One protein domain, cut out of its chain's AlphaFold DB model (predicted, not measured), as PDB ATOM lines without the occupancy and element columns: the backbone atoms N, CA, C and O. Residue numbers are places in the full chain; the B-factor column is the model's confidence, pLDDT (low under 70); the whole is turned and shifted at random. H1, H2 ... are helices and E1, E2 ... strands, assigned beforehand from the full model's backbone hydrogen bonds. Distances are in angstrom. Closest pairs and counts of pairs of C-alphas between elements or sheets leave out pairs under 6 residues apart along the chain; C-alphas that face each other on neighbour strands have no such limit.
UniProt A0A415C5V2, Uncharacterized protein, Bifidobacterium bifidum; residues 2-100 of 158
ATOM      1  N   LYS A   2      18.362 -44.258   1.738       89.19
ATOM      2  CA  LYS A   2      18.499 -45.187   0.581       89.19
ATOM      3  C   LYS A   2      18.665 -46.661   0.982       89.19
ATOM      4  O   LYS A   2      18.056 -47.521   0.363       89.19
ATOM      5  N   GLN A   3      19.460 -46.932   2.018       90.75
ATOM      6  CA  GLN A   3      19.592 -48.277   2.590       90.75
ATOM      7  C   GLN A   3      18.257 -48.771   3.162       90.75
ATOM      8  O   GLN A   3      17.816 -49.848   2.794       90.75
ATOM      9  N   ALA A   4      17.571 -47.939   3.955       92.25
ATOM     10  CA  ALA A   4      16.241 -48.257   4.479       92.25
ATOM     11  C   ALA A   4      15.232 -48.596   3.367       92.25
ATOM     12  O   ALA A   4      14.483 -49.557   3.474       92.25
ATOM     13  N   LEU A   5      15.252 -47.854   2.251       94.62
ATOM     14  CA  LEU A   5      14.393 -48.140   1.097       94.62
ATOM     15  C   LEU A   5      14.659 -49.535   0.505       94.62
ATOM     16  O   LEU A   5      13.726 -50.215   0.094       94.62
ATOM     17  N   GLN A   6      15.918 -49.979   0.474       94.75
ATOM     18  CA  GLN A   6      16.278 -51.320   0.000       94.75
ATOM     19  C   GLN A   6      15.829 -52.422   0.967       94.75
ATOM     20  O   GLN A   6      15.538 -53.530   0.525       94.75
ATOM     21  N   SER A   7      15.755 -52.120   2.265       94.12
ATOM     22  CA  SER A   7      15.257 -53.020   3.308       94.12
ATOM     23  C   SER A   7      13.766 -52.850   3.608       94.12
ATOM     24  O   SER A   7      13.293 -53.393   4.607       94.12
ATOM     25  N   ALA A   8      13.023 -52.104   2.786       96.12
ATOM     26  CA  ALA A   8      11.592 -51.916   2.979       96.12
ATOM     27  C   ALA A   8      10.854 -53.259   2.866       96.12
ATOM     28  O   ALA A   8      10.994 -53.997   1.887       96.12
ATOM     29  N   SER A   9      10.053 -53.556   3.880       96.62
ATOM     30  CA  SER A   9       9.383 -54.838   4.102       96.62
ATOM     31  C   SER A   9       7.888 -54.819   3.773       96.62
ATOM     32  O   SER A   9       7.249 -55.870   3.791       96.62
ATOM     33  N   SER A  10       7.342 -53.654   3.418       98.06
ATOM     34  CA  SER A  10       5.975 -53.482   2.920       98.06
ATOM     35  C   SER A  10       5.910 -52.417   1.818       98.06
ATOM     36  O   SER A  10       6.820 -51.592   1.675       98.06
ATOM     37  N   ASP A  11       4.813 -52.403   1.056       98.38
ATOM     38  CA  ASP A  11       4.554 -51.365   0.049       98.38
ATOM     39  C   ASP A  11       4.333 -49.988   0.685       98.38
ATOM     40  O   ASP A  11       4.755 -48.970   0.134       98.38
ATOM     41  N   PHE A  12       3.725 -49.950   1.875       98.31
ATOM     42  CA  PHE A  12       3.555 -48.718   2.641       98.31
ATOM     43  C   PHE A  12       4.911 -48.120   3.044       98.31
ATOM     44  O   PHE A  12       5.201 -46.967   2.717       98.31
ATOM     45  N   GLU A  13       5.763 -48.922   3.693       98.06
ATOM     46  CA  GLU A  13       7.098 -48.511   4.141       98.06
ATOM     47  C   GLU A  13       7.944 -48.055   2.946       98.06
ATOM     48  O   GLU A  13       8.570 -46.994   2.983       98.06
ATOM     49  N   ARG A  14       7.885 -48.802   1.835       98.44
ATOM     50  CA  ARG A  14       8.543 -48.431   0.579       98.44
ATOM     51  C   ARG A  14       8.062 -47.079   0.063       98.44
ATOM     52  O   ARG A  14       8.890 -46.221  -0.230       98.44
ATOM     53  N   GLY A  15       6.750 -46.861   0.000       98.44
ATOM     54  CA  GLY A  15       6.166 -45.615  -0.492       98.44
ATOM     55  C   GLY A  15       6.577 -44.395   0.336       98.44
ATOM     56  O   GLY A  15       6.901 -43.347  -0.232       98.44
ATOM     57  N   VAL A  16       6.616 -44.518   1.667       98.50
ATOM     58  CA  VAL A  16       7.138 -43.457   2.546       98.50
ATOM     59  C   VAL A  16       8.616 -43.196   2.255       98.50
ATOM     60  O   VAL A  16       9.023 -42.046   2.074       98.50
ATOM     61  N   LEU A  17       9.430 -44.248   2.174       98.25
ATOM     62  CA  LEU A  17      10.872 -44.120   1.979       98.25
ATOM     63  C   LEU A  17      11.236 -43.564   0.594       98.25
ATOM     64  O   LEU A  17      12.187 -42.792   0.487       98.25
ATOM     65  N   GLU A  18      10.469 -43.870  -0.453       98.25
ATOM     66  CA  GLU A  18      10.623 -43.263  -1.782       98.25
ATOM     67  C   GLU A  18      10.356 -41.754  -1.749       98.25
ATOM     68  O   GLU A  18      11.173 -40.964  -2.243       98.25
ATOM     69  N   ARG A  19       9.251 -41.333  -1.113       98.12
ATOM     70  CA  ARG A  19       8.950 -39.907  -0.899       98.12
ATOM     71  C   ARG A  19      10.060 -39.231  -0.104       98.12
ATOM     72  O   ARG A  19      10.516 -38.157  -0.497       98.12
ATOM     73  N   ALA A  20      10.539 -39.878   0.956       96.81
ATOM     74  CA  ALA A  20      11.584 -39.343   1.816       96.81
ATOM     75  C   ALA A  20      12.933 -39.205   1.098       96.81
ATOM     76  O   ALA A  20      13.593 -38.175   1.224       96.81
ATOM     77  N   VAL A  21      13.327 -40.187   0.279       96.06
ATOM     78  CA  VAL A  21      14.540 -40.110  -0.553       96.06
ATOM     79  C   VAL A  21      14.454 -38.947  -1.540       96.06
ATOM     80  O   VAL A  21      15.441 -38.232  -1.712       96.06
ATOM     81  N   LYS A  22      13.288 -38.723  -2.160       96.00
ATOM     82  CA  LYS A  22      13.075 -37.598  -3.082       96.00
ATOM     83  C   LYS A  22      13.081 -36.245  -2.366       96.00
ATOM     84  O   LYS A  22      13.634 -35.285  -2.892       96.00
ATOM     85  N   ALA A  23      12.462 -36.162  -1.190       94.75
ATOM     86  CA  ALA A  23      12.349 -34.931  -0.409       94.75
ATOM     87  C   ALA A  23      13.595 -34.620   0.440       94.75
ATOM     88  O   ALA A  23      13.713 -33.515   0.966       94.75
ATOM     89  N   GLY A  24      14.496 -35.590   0.615       92.44
ATOM     90  CA  GLY A  24      15.641 -35.494   1.518       92.44
ATOM     91  C   GLY A  24      15.287 -35.614   3.006       92.44
ATOM     92  O   GLY A  24      16.168 -35.444   3.842       92.44
ATOM     93  N   ARG A  25      14.030 -35.916   3.353       94.31
ATOM     94  CA  ARG A  25      13.546 -36.058   4.736       94.31
ATOM     95  C   ARG A  25      12.237 -36.838   4.795       94.31
ATOM     96  O   ARG A  25      11.444 -36.765   3.859       94.31
ATOM     97  N   ILE A  26      11.971 -37.496   5.921       97.38
ATOM     98  CA  ILE A  26      10.640 -38.029   6.240       97.38
ATOM     99  C   ILE A  26       9.743 -36.860   6.664       97.38
ATOM    100  O   ILE A  26      10.163 -35.964   7.402       97.38
ATOM    101  N   SER A  27       8.515 -36.814   6.150       96.62
ATOM    102  CA  SER A  27       7.559 -35.769   6.519       96.62
ATOM    103  C   SER A  27       6.859 -36.091   7.847       96.62
ATOM    104  O   SER A  27       6.687 -37.254   8.201       96.62
ATOM    105  N   LYS A  28       6.392 -35.056   8.564       96.19
ATOM    106  CA  LYS A  28       5.564 -35.222   9.775       96.19
ATOM    107  C   LYS A  28       4.318 -36.078   9.512       96.19
ATOM    108  O   LYS A  28       3.898 -36.815  10.391       96.19
ATOM    109  N   SER A  29       3.714 -35.955   8.327       97.31
ATOM    110  CA  SER A  29       2.536 -36.739   7.946       97.31
ATOM    111  C   SER A  29       2.875 -38.204   7.696       97.31
ATOM    112  O   SER A  29       2.163 -39.054   8.203       97.31
ATOM    113  N   ASP A  30       3.977 -38.500   6.996       98.31
ATOM    114  CA  ASP A  30       4.392 -39.890   6.762       98.31
ATOM    115  C   ASP A  30       4.765 -40.596   8.076       98.31
ATOM    116  O   ASP A  30       4.424 -41.758   8.277       98.31
ATOM    117  N   TYR A  31       5.455 -39.890   8.982       98.50
ATOM    118  CA  TYR A  31       5.785 -40.410  10.311       98.50
ATOM    119  C   TYR A  31       4.528 -40.691  11.140       98.50
ATOM    120  O   TYR A  31       4.421 -41.751  11.753       98.50
ATOM    121  N   ARG A  32       3.557 -39.772  11.131       98.06
ATOM    122  CA  ARG A  32       2.280 -39.959  11.828       98.06
ATOM    123  C   ARG A  32       1.508 -41.153  11.281       98.06
ATOM    124  O   ARG A  32       1.153 -42.026  12.057       98.06
ATOM    125  N   GLU A  33       1.332 -41.223   9.963       98.44
ATOM    126  CA  GLU A  33       0.607 -42.318   9.310       98.44
ATOM    127  C   GLU A  33       1.255 -43.678   9.617       98.44
ATOM    128  O   GLU A  33       0.564 -44.672   9.828       98.44
ATOM    129  N   ALA A  34       2.588 -43.735   9.693       98.50
ATOM    130  CA  ALA A  34       3.286 -44.960  10.066       98.50
ATOM    131  C   ALA A  34       2.963 -45.405  11.502       98.50
ATOM    132  O   ALA A  34       2.738 -46.594  11.726       98.50
ATOM    133  N   ASN A  35       2.914 -44.469  12.459       98.25
ATOM    134  CA  ASN A  35       2.537 -44.766  13.845       98.25
ATOM    135  C   ASN A  35       1.047 -45.098  13.989       98.25
ATOM    136  O   ASN A  35       0.715 -46.004  14.744       98.25
ATOM    137  N   GLU A  36       0.165 -44.446  13.228       97.75
ATOM    138  CA  GLU A  36      -1.268 -44.774  13.180       97.75
ATOM    139  C   GLU A  36      -1.485 -46.210  12.674       97.75
ATOM    140  O   GLU A  36      -2.216 -46.979  13.287       97.75
ATOM    141  N   LYS A  37      -0.767 -46.641  11.627       98.31
ATOM    142  CA  LYS A  37      -0.832 -48.032  11.136       98.31
ATOM    143  C   LYS A  37      -0.315 -49.056  12.141       98.31
ATOM    144  O   LYS A  37      -0.857 -50.158  12.233       98.31
ATOM    145  N   TYR A  38       0.743 -48.711  12.870       98.25
ATOM    146  CA  TYR A  38       1.227 -49.529  13.979       98.25
ATOM    147  C   TYR A  38       0.158 -49.645  15.076       98.25
ATOM    148  O   TYR A  38      -0.169 -50.758  15.481       98.25
ATOM    149  N   GLN A  39      -0.439 -48.520  15.484       97.25
ATOM    150  CA  GLN A  39      -1.500 -48.465  16.490       97.25
ATOM    151  C   GLN A  39      -2.715 -49.312  16.099       97.25
ATOM    152  O   GLN A  39      -3.193 -50.109  16.900       97.25
ATOM    153  N   GLU A  40      -3.184 -49.189  14.855       97.25
ATOM    154  CA  GLU A  40      -4.297 -49.979  14.316       97.25
ATOM    155  C   GLU A  40      -4.008 -51.488  14.367       97.25
ATOM    156  O   GLU A  40      -4.880 -52.282  14.722       97.25
ATOM    157  N   CYS A  41      -2.781 -51.896  14.032       97.88
ATOM    158  CA  CYS A  41      -2.362 -53.296  14.085       97.88
ATOM    159  C   CYS A  41      -2.326 -53.838  15.520       97.88
ATOM    160  O   CYS A  41      -2.803 -54.947  15.768       97.88
ATOM    161  N   MET A  42      -1.793 -53.049  16.453       96.06
ATOM    162  CA  MET A  42      -1.706 -53.389  17.874       96.06
ATOM    163  C   MET A  42      -3.103 -53.545  18.495       96.06
ATOM    164  O   MET A  42      -3.422 -54.599  19.050       96.06
ATOM    165  N   ALA A  43      -3.998 -52.583  18.252       94.12
ATOM    166  CA  ALA A  43      -5.394 -52.655  18.684       94.12
ATOM    167  C   ALA A  43      -6.122 -53.887  18.108       94.12
ATOM    168  O   ALA A  43      -6.850 -54.584  18.815       94.12
ATOM    169  N   ALA A  44      -5.883 -54.236  16.837       95.75
ATOM    170  CA  ALA A  44      -6.469 -55.431  16.217       95.75
ATOM    171  C   ALA A  44      -5.991 -56.757  16.847       95.75
ATOM    172  O   ALA A  44      -6.661 -57.783  16.701       95.75
ATOM    173  N   LYS A  45      -4.849 -56.747  17.541       93.62
ATOM    174  CA  LYS A  45      -4.291 -57.883  18.295       93.62
ATOM    175  C   LYS A  45      -4.684 -57.883  19.774       93.62
ATOM    176  O   LYS A  45      -4.327 -58.821  20.491       93.62
ATOM    177  N   GLY A  46      -5.461 -56.885  20.192       91.44
ATOM    178  CA  GLY A  46      -5.921 -56.702  21.565       91.44
ATOM    179  C   GLY A  46      -4.901 -56.025  22.478       91.44
ATOM    180  O   GLY A  46      -5.102 -56.043  23.687       91.44
ATOM    181  N   ASP A  47      -3.833 -55.450  21.922       91.19
ATOM    182  CA  ASP A  47      -2.801 -54.741  22.676       91.19
ATOM    183  C   ASP A  47      -2.937 -53.237  22.389       91.19
ATOM    184  O   ASP A  47      -2.334 -52.713  21.456       91.19
ATOM    185  N   ASP A  48      -3.776 -52.527  23.142       90.50
ATOM    186  CA  ASP A  48      -4.014 -51.102  22.890       90.50
ATOM    187  C   ASP A  48      -2.788 -50.244  23.242       90.50
ATOM    188  O   ASP A  48      -2.242 -50.294  24.353       90.50
ATOM    189  N   VAL A  49      -2.381 -49.411  22.282       92.62
ATOM    190  CA  VAL A  49      -1.302 -48.426  22.428       92.62
ATOM    191  C   VAL A  49      -1.824 -47.023  22.142       92.62
ATOM    192  O   VAL A  49      -2.651 -46.811  21.253       92.62
ATOM    193  N   GLU A  50      -1.316 -46.049  22.883       93.50
ATOM    194  CA  GLU A  50      -1.586 -44.625  22.720       93.50
ATOM    195  C   GLU A  50      -0.290 -43.866  22.427       93.50
ATOM    196  O   GLU A  50       0.813 -44.355  22.677       93.50
ATOM    197  N   PHE A  51      -0.419 -42.654  21.884       95.19
ATOM    198  CA  PHE A  51       0.722 -41.815  21.544       95.19
ATOM    199  C   PHE A  51       0.583 -40.393  22.080       95.19
ATOM    200  O   PHE A  51      -0.325 -39.660  21.685       95.19
ATOM    201  N   ASP A  52       1.572 -39.956  22.854       94.94
ATOM    202  CA  ASP A  52       1.766 -38.550  23.197       94.94
ATOM    203  C   ASP A  52       2.616 -37.867  22.124       94.94
ATOM    204  O   ASP A  52       3.748 -38.263  21.847       94.94
ATOM    205  N   THR A  53       2.084 -36.816  21.495       95.12
ATOM    206  CA  THR A  53       2.786 -36.111  20.411       95.12
ATOM    207  C   THR A  53       3.403 -34.798  20.886       95.12
ATOM    208  O   THR A  53       2.686 -33.852  21.232       95.12
ATOM    209  N   ASP A  54       4.727 -34.677  20.778       93.19
ATOM    210  CA  ASP A  54       5.419 -33.392  20.874       93.19
ATOM    211  C   ASP A  54       5.022 -32.518  19.676       93.19
ATOM    212  O   ASP A  54       5.392 -32.776  18.532       93.19
ATOM    213  N   GLN A  55       4.274 -31.448  19.929       91.75
ATOM    214  CA  GLN A  55       3.742 -30.578  18.877       91.75
ATOM    215  C   GLN A  55       4.833 -29.812  18.110       91.75
ATOM    216  O   GLN A  55       4.653 -29.464  16.937       91.75
ATOM    217  N   SER A  56       5.988 -29.564  18.734       89.75
ATOM    218  CA  SER A  56       7.091 -28.832  18.109       89.75
ATOM    219  C   SER A  56       7.828 -29.712  17.094       89.75
ATOM    220  O   SER A  56       7.984 -29.346  15.920       89.75
ATOM    221  N   THR A  57       8.192 -30.925  17.503       91.44
ATOM    222  CA  THR A  57       8.996 -31.856  16.704       91.44
ATOM    223  C   THR A  57       8.151 -32.831  15.890       91.44
ATOM    224  O   THR A  57       8.585 -33.291  14.838       91.44
ATOM    225  N   GLY A  58       6.916 -33.089  16.306       94.56
ATOM    226  CA  GLY A  58       6.052 -34.136  15.774       94.56
ATOM    227  C   GLY A  58       6.409 -35.541  16.257       94.56
ATOM    228  O   GLY A  58       5.816 -36.470  15.727       94.56
ATOM    229  N   LEU A  59       7.360 -35.699  17.189       95.69
ATOM    230  CA  LEU A  59       7.712 -36.997  17.771       95.69
ATOM    231  C   LEU A  59       6.541 -37.559  18.575       95.69
ATOM    232  O   LEU A  59       5.893 -36.819  19.311       95.69
ATOM    233  N   MET A  60       6.288 -38.856  18.417       96.25
ATOM    234  CA  MET A  60       5.198 -39.578  19.063       96.25
ATOM    235  C   MET A  60       5.795 -40.579  20.049       96.25
ATOM    236  O   MET A  60       6.516 -41.485  19.636       96.25
ATOM    237  N   GLN A  61       5.513 -40.388  21.335       94.12
ATOM    238  CA  GLN A  61       5.918 -41.296  22.400       94.12
ATOM    239  C   GLN A  61       4.816 -42.300  22.678       94.12
ATOM    240  O   GLN A  61       3.677 -41.922  22.920       94.12
ATOM    241  N   GLU A  62       5.175 -43.572  22.586       93.06
ATOM    242  CA  GLU A  62       4.268 -44.696  22.763       93.06
ATOM    243  C   GLU A  62       3.991 -44.954  24.247       93.06
ATOM    244  O   GLU A  62       4.913 -45.001  25.066       93.06
ATOM    245  N   HIS A  63       2.722 -45.178  24.568       89.94
ATOM    246  CA  HIS A  63       2.247 -45.595  25.876       89.94
ATOM    247  C   HIS A  63       1.387 -46.841  25.705       89.94
ATOM    248  O   HIS A  63       0.435 -46.845  24.930       89.94
ATOM    249  N   MET A  64       1.727 -47.905  26.424       84.81
ATOM    250  CA  MET A  64       0.963 -49.148  26.404       84.81
ATOM    251  C   MET A  64       0.085 -49.230  27.645       84.81
ATOM    252  O   MET A  64       0.530 -48.893  28.745       84.81
ATOM    253  N   ASN A  65      -1.151 -49.693  27.475       78.50
ATOM    254  CA  ASN A  65      -2.023 -49.957  28.607       78.50
ATOM    255  C   ASN A  65      -1.631 -51.290  29.263       78.50
ATOM    256  O   ASN A  65      -1.923 -52.361  28.740       78.50
ATOM    257  N   THR A  66      -0.930 -51.224  30.394       80.62
ATOM    258  CA  THR A  66      -0.507 -52.407  31.151       80.62
ATOM    259  C   THR A  66      -1.481 -52.661  32.299       80.62
ATOM    260  O   THR A  66      -1.294 -52.138  33.402       80.62
ATOM    261  N   ASP A  67      -2.537 -53.426  32.034       79.81
ATOM    262  CA  ASP A  67      -3.479 -53.881  33.059       79.81
ATOM    263  C   ASP A  67      -2.980 -55.143  33.799       79.81
ATOM    264  O   ASP A  67      -1.896 -55.664  33.527       79.81
ATOM    265  N   ASP A  68      -3.767 -55.648  34.754       76.12
ATOM    266  CA  ASP A  68      -3.408 -56.827  35.560       76.12
ATOM    267  C   ASP A  68      -3.281 -58.131  34.737       76.12
ATOM    268  O   ASP A  68      -2.721 -59.112  35.230       76.12
ATOM    269  N   ASN A  69      -3.779 -58.164  33.494       77.69
ATOM    270  CA  ASN A  69      -3.692 -59.310  32.582       77.69
ATOM    271  C   ASN A  69      -2.615 -59.125  31.500       77.69
ATOM    272  O   ASN A  69      -2.545 -59.923  30.562       77.69
ATOM    273  N   TYR A  70      -1.776 -58.096  31.622       83.31
ATOM    274  CA  TYR A  70      -0.757 -57.758  30.641       83.31
ATOM    275  C   TYR A  70       0.289 -58.872  30.464       83.31
ATOM    276  O   TYR A  70       1.139 -59.117  31.327       83.31
ATOM    277  N   ASP A  71       0.271 -59.520  29.297       89.12
ATOM    278  CA  ASP A  71       1.314 -60.452  28.869       89.12
ATOM    279  C   ASP A  71       2.395 -59.706  28.081       89.12
ATOM    280  O   ASP A  71       2.322 -59.528  26.863       89.12
ATOM    281  N   SER A  72       3.441 -59.293  28.795       89.38
ATOM    282  CA  SER A  72       4.569 -58.570  28.201       89.38
ATOM    283  C   SER A  72       5.311 -59.333  27.097       89.38
ATOM    284  O   SER A  72       5.905 -58.704  26.221       89.38
ATOM    285  N   ALA A  73       5.315 -60.671  27.116       92.44
ATOM    286  CA  ALA A  73       5.997 -61.448  26.087       92.44
ATOM    287  C   ALA A  73       5.193 -61.413  24.785       92.44
ATOM    288  O   ALA A  73       5.755 -61.108  23.730       92.44
ATOM    289  N   LYS A  74       3.878 -61.639  24.886       92.69
ATOM    290  CA  LYS A  74       2.951 -61.513  23.759       92.69
ATOM    291  C   LYS A  74       2.960 -60.093  23.189       92.69
ATOM    292  O   LYS A  74       3.153 -59.932  21.989       92.69
ATOM    293  N   ALA A  75       2.820 -59.071  24.035       91.50
ATOM    294  CA  ALA A  75       2.767 -57.678  23.589       91.50
ATOM    295  C   ALA A  75       4.050 -57.249  22.854       91.50
ATOM    296  O   ALA A  75       3.988 -56.543  21.850       91.50
ATOM    297  N   ASN A  76       5.222 -57.721  23.297       92.94
ATOM    298  CA  ASN A  76       6.484 -57.476  22.596       92.94
ATOM    299  C   ASN A  76       6.554 -58.190  21.236       92.94
ATOM    300  O   ASN A  76       7.054 -57.616  20.266       92.94
ATOM    301  N   GLU A  77       6.077 -59.435  21.148       96.38
ATOM    302  CA  GLU A  77       6.003 -60.170  19.879       96.38
ATOM    303  C   GLU A  77       5.078 -59.456  18.885       96.38
ATOM    304  O   GLU A  77       5.458 -59.213  17.733       96.38
ATOM    305  N   ASP A  78       3.896 -59.061  19.350       96.00
ATOM    306  CA  ASP A  78       2.898 -58.354  18.561       96.00
ATOM    307  C   ASP A  78       3.379 -56.966  18.132       96.00
ATOM    308  O   ASP A  78       3.264 -56.628  16.951       96.00
ATOM    309  N   SER A  79       4.039 -56.224  19.026       95.81
ATOM    310  CA  SER A  79       4.687 -54.947  18.710       95.81
ATOM    311  C   SER A  79       5.704 -55.098  17.582       95.81
ATOM    312  O   SER A  79       5.630 -54.390  16.577       95.81
ATOM    313  N   MET A  80       6.609 -56.077  17.666       96.69
ATOM    314  CA  MET A  80       7.600 -56.310  16.612       96.69
ATOM    315  C   MET A  80       6.958 -56.720  15.283       96.69
ATOM    316  O   MET A  80       7.410 -56.284  14.217       96.69
ATOM    317  N   ALA A  81       5.909 -57.543  15.330       97.00
ATOM    318  CA  ALA A  81       5.164 -57.953  14.147       97.00
ATOM    319  C   ALA A  81       4.439 -56.769  13.486       97.00
ATOM    320  O   ALA A  81       4.479 -56.647  12.263       97.00
ATOM    321  N   CYS A  82       3.826 -55.890  14.281       97.88
ATOM    322  CA  CYS A  82       3.125 -54.705  13.799       97.88
ATOM    323  C   CYS A  82       4.070 -53.614  13.308       97.88
ATOM    324  O   CYS A  82       3.785 -52.987  12.291       97.88
ATOM    325  N   ALA A  83       5.194 -53.386  13.993       97.62
ATOM    326  CA  ALA A  83       6.151 -52.331  13.668       97.62
ATOM    327  C   ALA A  83       6.899 -52.611  12.355       97.62
ATOM    328  O   ALA A  83       7.245 -51.692  11.600       97.62
ATOM    329  N   LYS A  84       7.155 -53.890  12.057       97.50
ATOM    330  CA  LYS A  84       7.821 -54.306  10.822       97.50
ATOM    331  C   LYS A  84       6.960 -53.957   9.605       97.50
ATOM    332  O   LYS A  84       5.849 -54.446   9.446       97.50
ATOM    333  N   GLY A  85       7.503 -53.134   8.712       95.94
ATOM    334  CA  GLY A  85       6.782 -52.673   7.526       95.94
ATOM    335  C   GLY A  85       5.787 -51.548   7.808       95.94
ATOM    336  O   GLY A  85       5.070 -51.149   6.891       95.94
ATOM    337  N   THR A  86       5.745 -51.017   9.032       97.19
ATOM    338  CA  THR A  86       4.994 -49.806   9.381       97.19
ATOM    339  C   THR A  86       5.954 -48.748   9.924       97.19
ATOM    340  O   THR A  86       6.633 -48.098   9.135       97.19
ATOM    341  N   ASN A  87       6.055 -48.566  11.239       97.62
ATOM    342  CA  ASN A  87       6.800 -47.483  11.864       97.62
ATOM    343  C   ASN A  87       8.253 -47.820  12.208       97.62
ATOM    344  O   ASN A  87       9.002 -46.877  12.427       97.62
ATOM    345  N   LEU A  88       8.701 -49.083  12.211       96.38
ATOM    346  CA  LEU A  88      10.013 -49.444  12.773       96.38
ATOM    347  C   LEU A  88      11.182 -48.643  12.170       96.38
ATOM    348  O   LEU A  88      11.898 -47.951  12.892       96.38
ATOM    349  N   GLN A  89      11.371 -48.699  10.845       96.31
ATOM    350  CA  GLN A  89      12.456 -47.954  10.187       96.31
ATOM    351  C   GLN A  89      12.135 -46.460  10.063       96.31
ATOM    352  O   GLN A  89      13.029 -45.617  10.134       96.31
ATOM    353  N   ILE A  90      10.862 -46.121   9.848       98.06
ATOM    354  CA  ILE A  90      10.411 -44.739   9.642       98.06
ATOM    355  C   ILE A  90      10.623 -43.916  10.916       98.06
ATOM    356  O   ILE A  90      11.097 -42.782  10.830       98.06
ATOM    357  N   ARG A  91      10.325 -44.491  12.086       96.31
ATOM    358  CA  ARG A  91      10.473 -43.860  13.398       96.31
ATOM    359  C   ARG A  91      11.924 -43.555  13.716       96.31
ATOM    360  O   ARG A  91      12.242 -42.391  13.933       96.31
ATOM    361  N   ASP A  92      12.797 -44.557  13.634       94.25
ATOM    362  CA  ASP A  92      14.238 -44.386  13.866       94.25
ATOM    363  C   ASP A  92      14.830 -43.284  12.967       94.25
ATOM    364  O   ASP A  92      15.526 -42.380  13.428       94.25
ATOM    365  N   LEU A  93      14.496 -43.295  11.675       95.06
ATOM    366  CA  LEU A  93      14.982 -42.280  10.742       95.06
ATOM    367  C   LEU A  93      14.431 -40.881  11.041       95.06
ATOM    368  O   LEU A  93      15.175 -39.906  10.932       95.06
ATOM    369  N   TYR A  94      13.146 -40.768  11.375       96.31
ATOM    370  CA  TYR A  94      12.521 -39.485  11.686       96.31
ATOM    371  C   TYR A  94      13.097 -38.884  12.976       96.31
ATOM    372  O   TYR A  94      13.455 -37.706  12.997       96.31
ATOM    373  N   GLU A  95      13.276 -39.699  14.016       93.38
ATOM    374  CA  GLU A  95      13.906 -39.299  15.277       93.38
ATOM    375  C   GLU A  95      15.317 -38.757  15.065       93.38
ATOM    376  O   GLU A  95      15.626 -37.651  15.520       93.38
ATOM    377  N   ARG A  96      16.145 -39.459  14.284       89.94
ATOM    378  CA  ARG A  96      17.494 -38.987  13.934       89.94
ATOM    379  C   ARG A  96      17.467 -37.646  13.207       89.94
ATOM    380  O   ARG A  96      18.286 -36.778  13.498       89.94
ATOM    381  N   MET A  97      16.525 -37.442  12.283       90.75
ATOM    382  CA  MET A  97      16.381 -36.165  11.569       90.75
ATOM    383  C   MET A  97      15.964 -35.022  12.497       90.75
ATOM    384  O   MET A  97      16.427 -33.899  12.324       90.75
ATOM    385  N   VAL A  98      15.100 -35.288  13.477       90.81
ATOM    386  CA  VAL A  98      14.696 -34.290  14.478       90.81
ATOM    387  C   VAL A  98      15.861 -33.939  15.407       90.81
ATOM    388  O   VAL A  98      16.057 -32.768  15.726       90.81
ATOM    389  N   GLN A  99      16.639 -34.934  15.832       84.69
ATOM    390  CA  GLN A  99      17.774 -34.748  16.743       84.69
ATOM    391  C   GLN A  99      18.995 -34.115  16.054       84.69
ATOM    392  O   GLN A  99      19.758 -33.386  16.692       84.69
ATOM    393  N   ASN A 100      19.166 -34.356  14.752       82.31
ATOM    394  CA  ASN A 100      20.260 -33.845  13.929       82.31
ATOM    395  C   ASN A 100      19.736 -33.254  12.600       82.31
ATOM    396  O   ASN A 100      19.962 -33.817  11.523       82.31
TER     397      ASN A 100
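AT A GLANCE: This is residues 2 to 100 of the 158 residues of an uncharacterized protein of Bifidobacterium bifidum (UniProt A0A415C5V2). What shape is this? The long helix H3 runs through the middle of an elongated body: H5 packs on its residues 31 to 34, H4 on its residues 38 to 42, and the hairpin E1 E2 lies along it. H2, H3 and H5 form a loose up-and-down bundle, each running against the one before, and short H1 packs on H2. What is printed? The printed part has 99 residues, mostly helix, in the order H1 H2 H3 E1 E2 H4 H5, with an antiparallel sheet E1 - E2. It is compact, with a radius of gyration of the C-alphas of 13.9 A and spans of 46 by 29 by 18 A.

HOW THE PARTS SIT: How do the first helices stand? H1, residues 2 to 6, touches H2, residues 11 to 23; the closest C-alphas, Leu 5 and Leu 17, are 5.4 A apart. H3, residues 28 to 44, is close to H2 but not clearly touching, C-alphas Val 16 and Asp 30 closest at 6.2 A. How do the strands pair? E1, residues 49 to 53, and E2, residues 60 to 64, form an antiparallel hairpin at 151 degrees, with N 50 and O 63 within hydrogen-bond range at 2.8 A. What do the last helices touch? H4, residues 72 to 83, touches H3 at a steep tilt of 44 degrees, C-alphas Tyr 38 and Cys 82 closest at 5.5 A. H5, residues 88 to 99, touches H3, C-alphas Tyr 31 and Ile 90 closest at 6.4 A. Every O i to N i+4 pair is within hydrogen-bond range in H1, H2, H3 and H4, and 7 of 8 in H5.

IN THESE COORDINATES: Where does H1 begin? C-alpha 2 is at (18.499, -45.187, 0.581). How long are H2 to H5? H2 measures 18.2 A, H3 24.4 A, H4 15.9 A and H5 17.1 A, ending at C-alpha 99 (17.774, -34.748, 16.743).

THE WHOLE: How large? The two farthest C-alphas, Lys 22 and Asp 68, are 46.2 A apart. Is anything broken or unsure? The printed part has no cut and no long link, and no printed residue is under 70 in pLDDT.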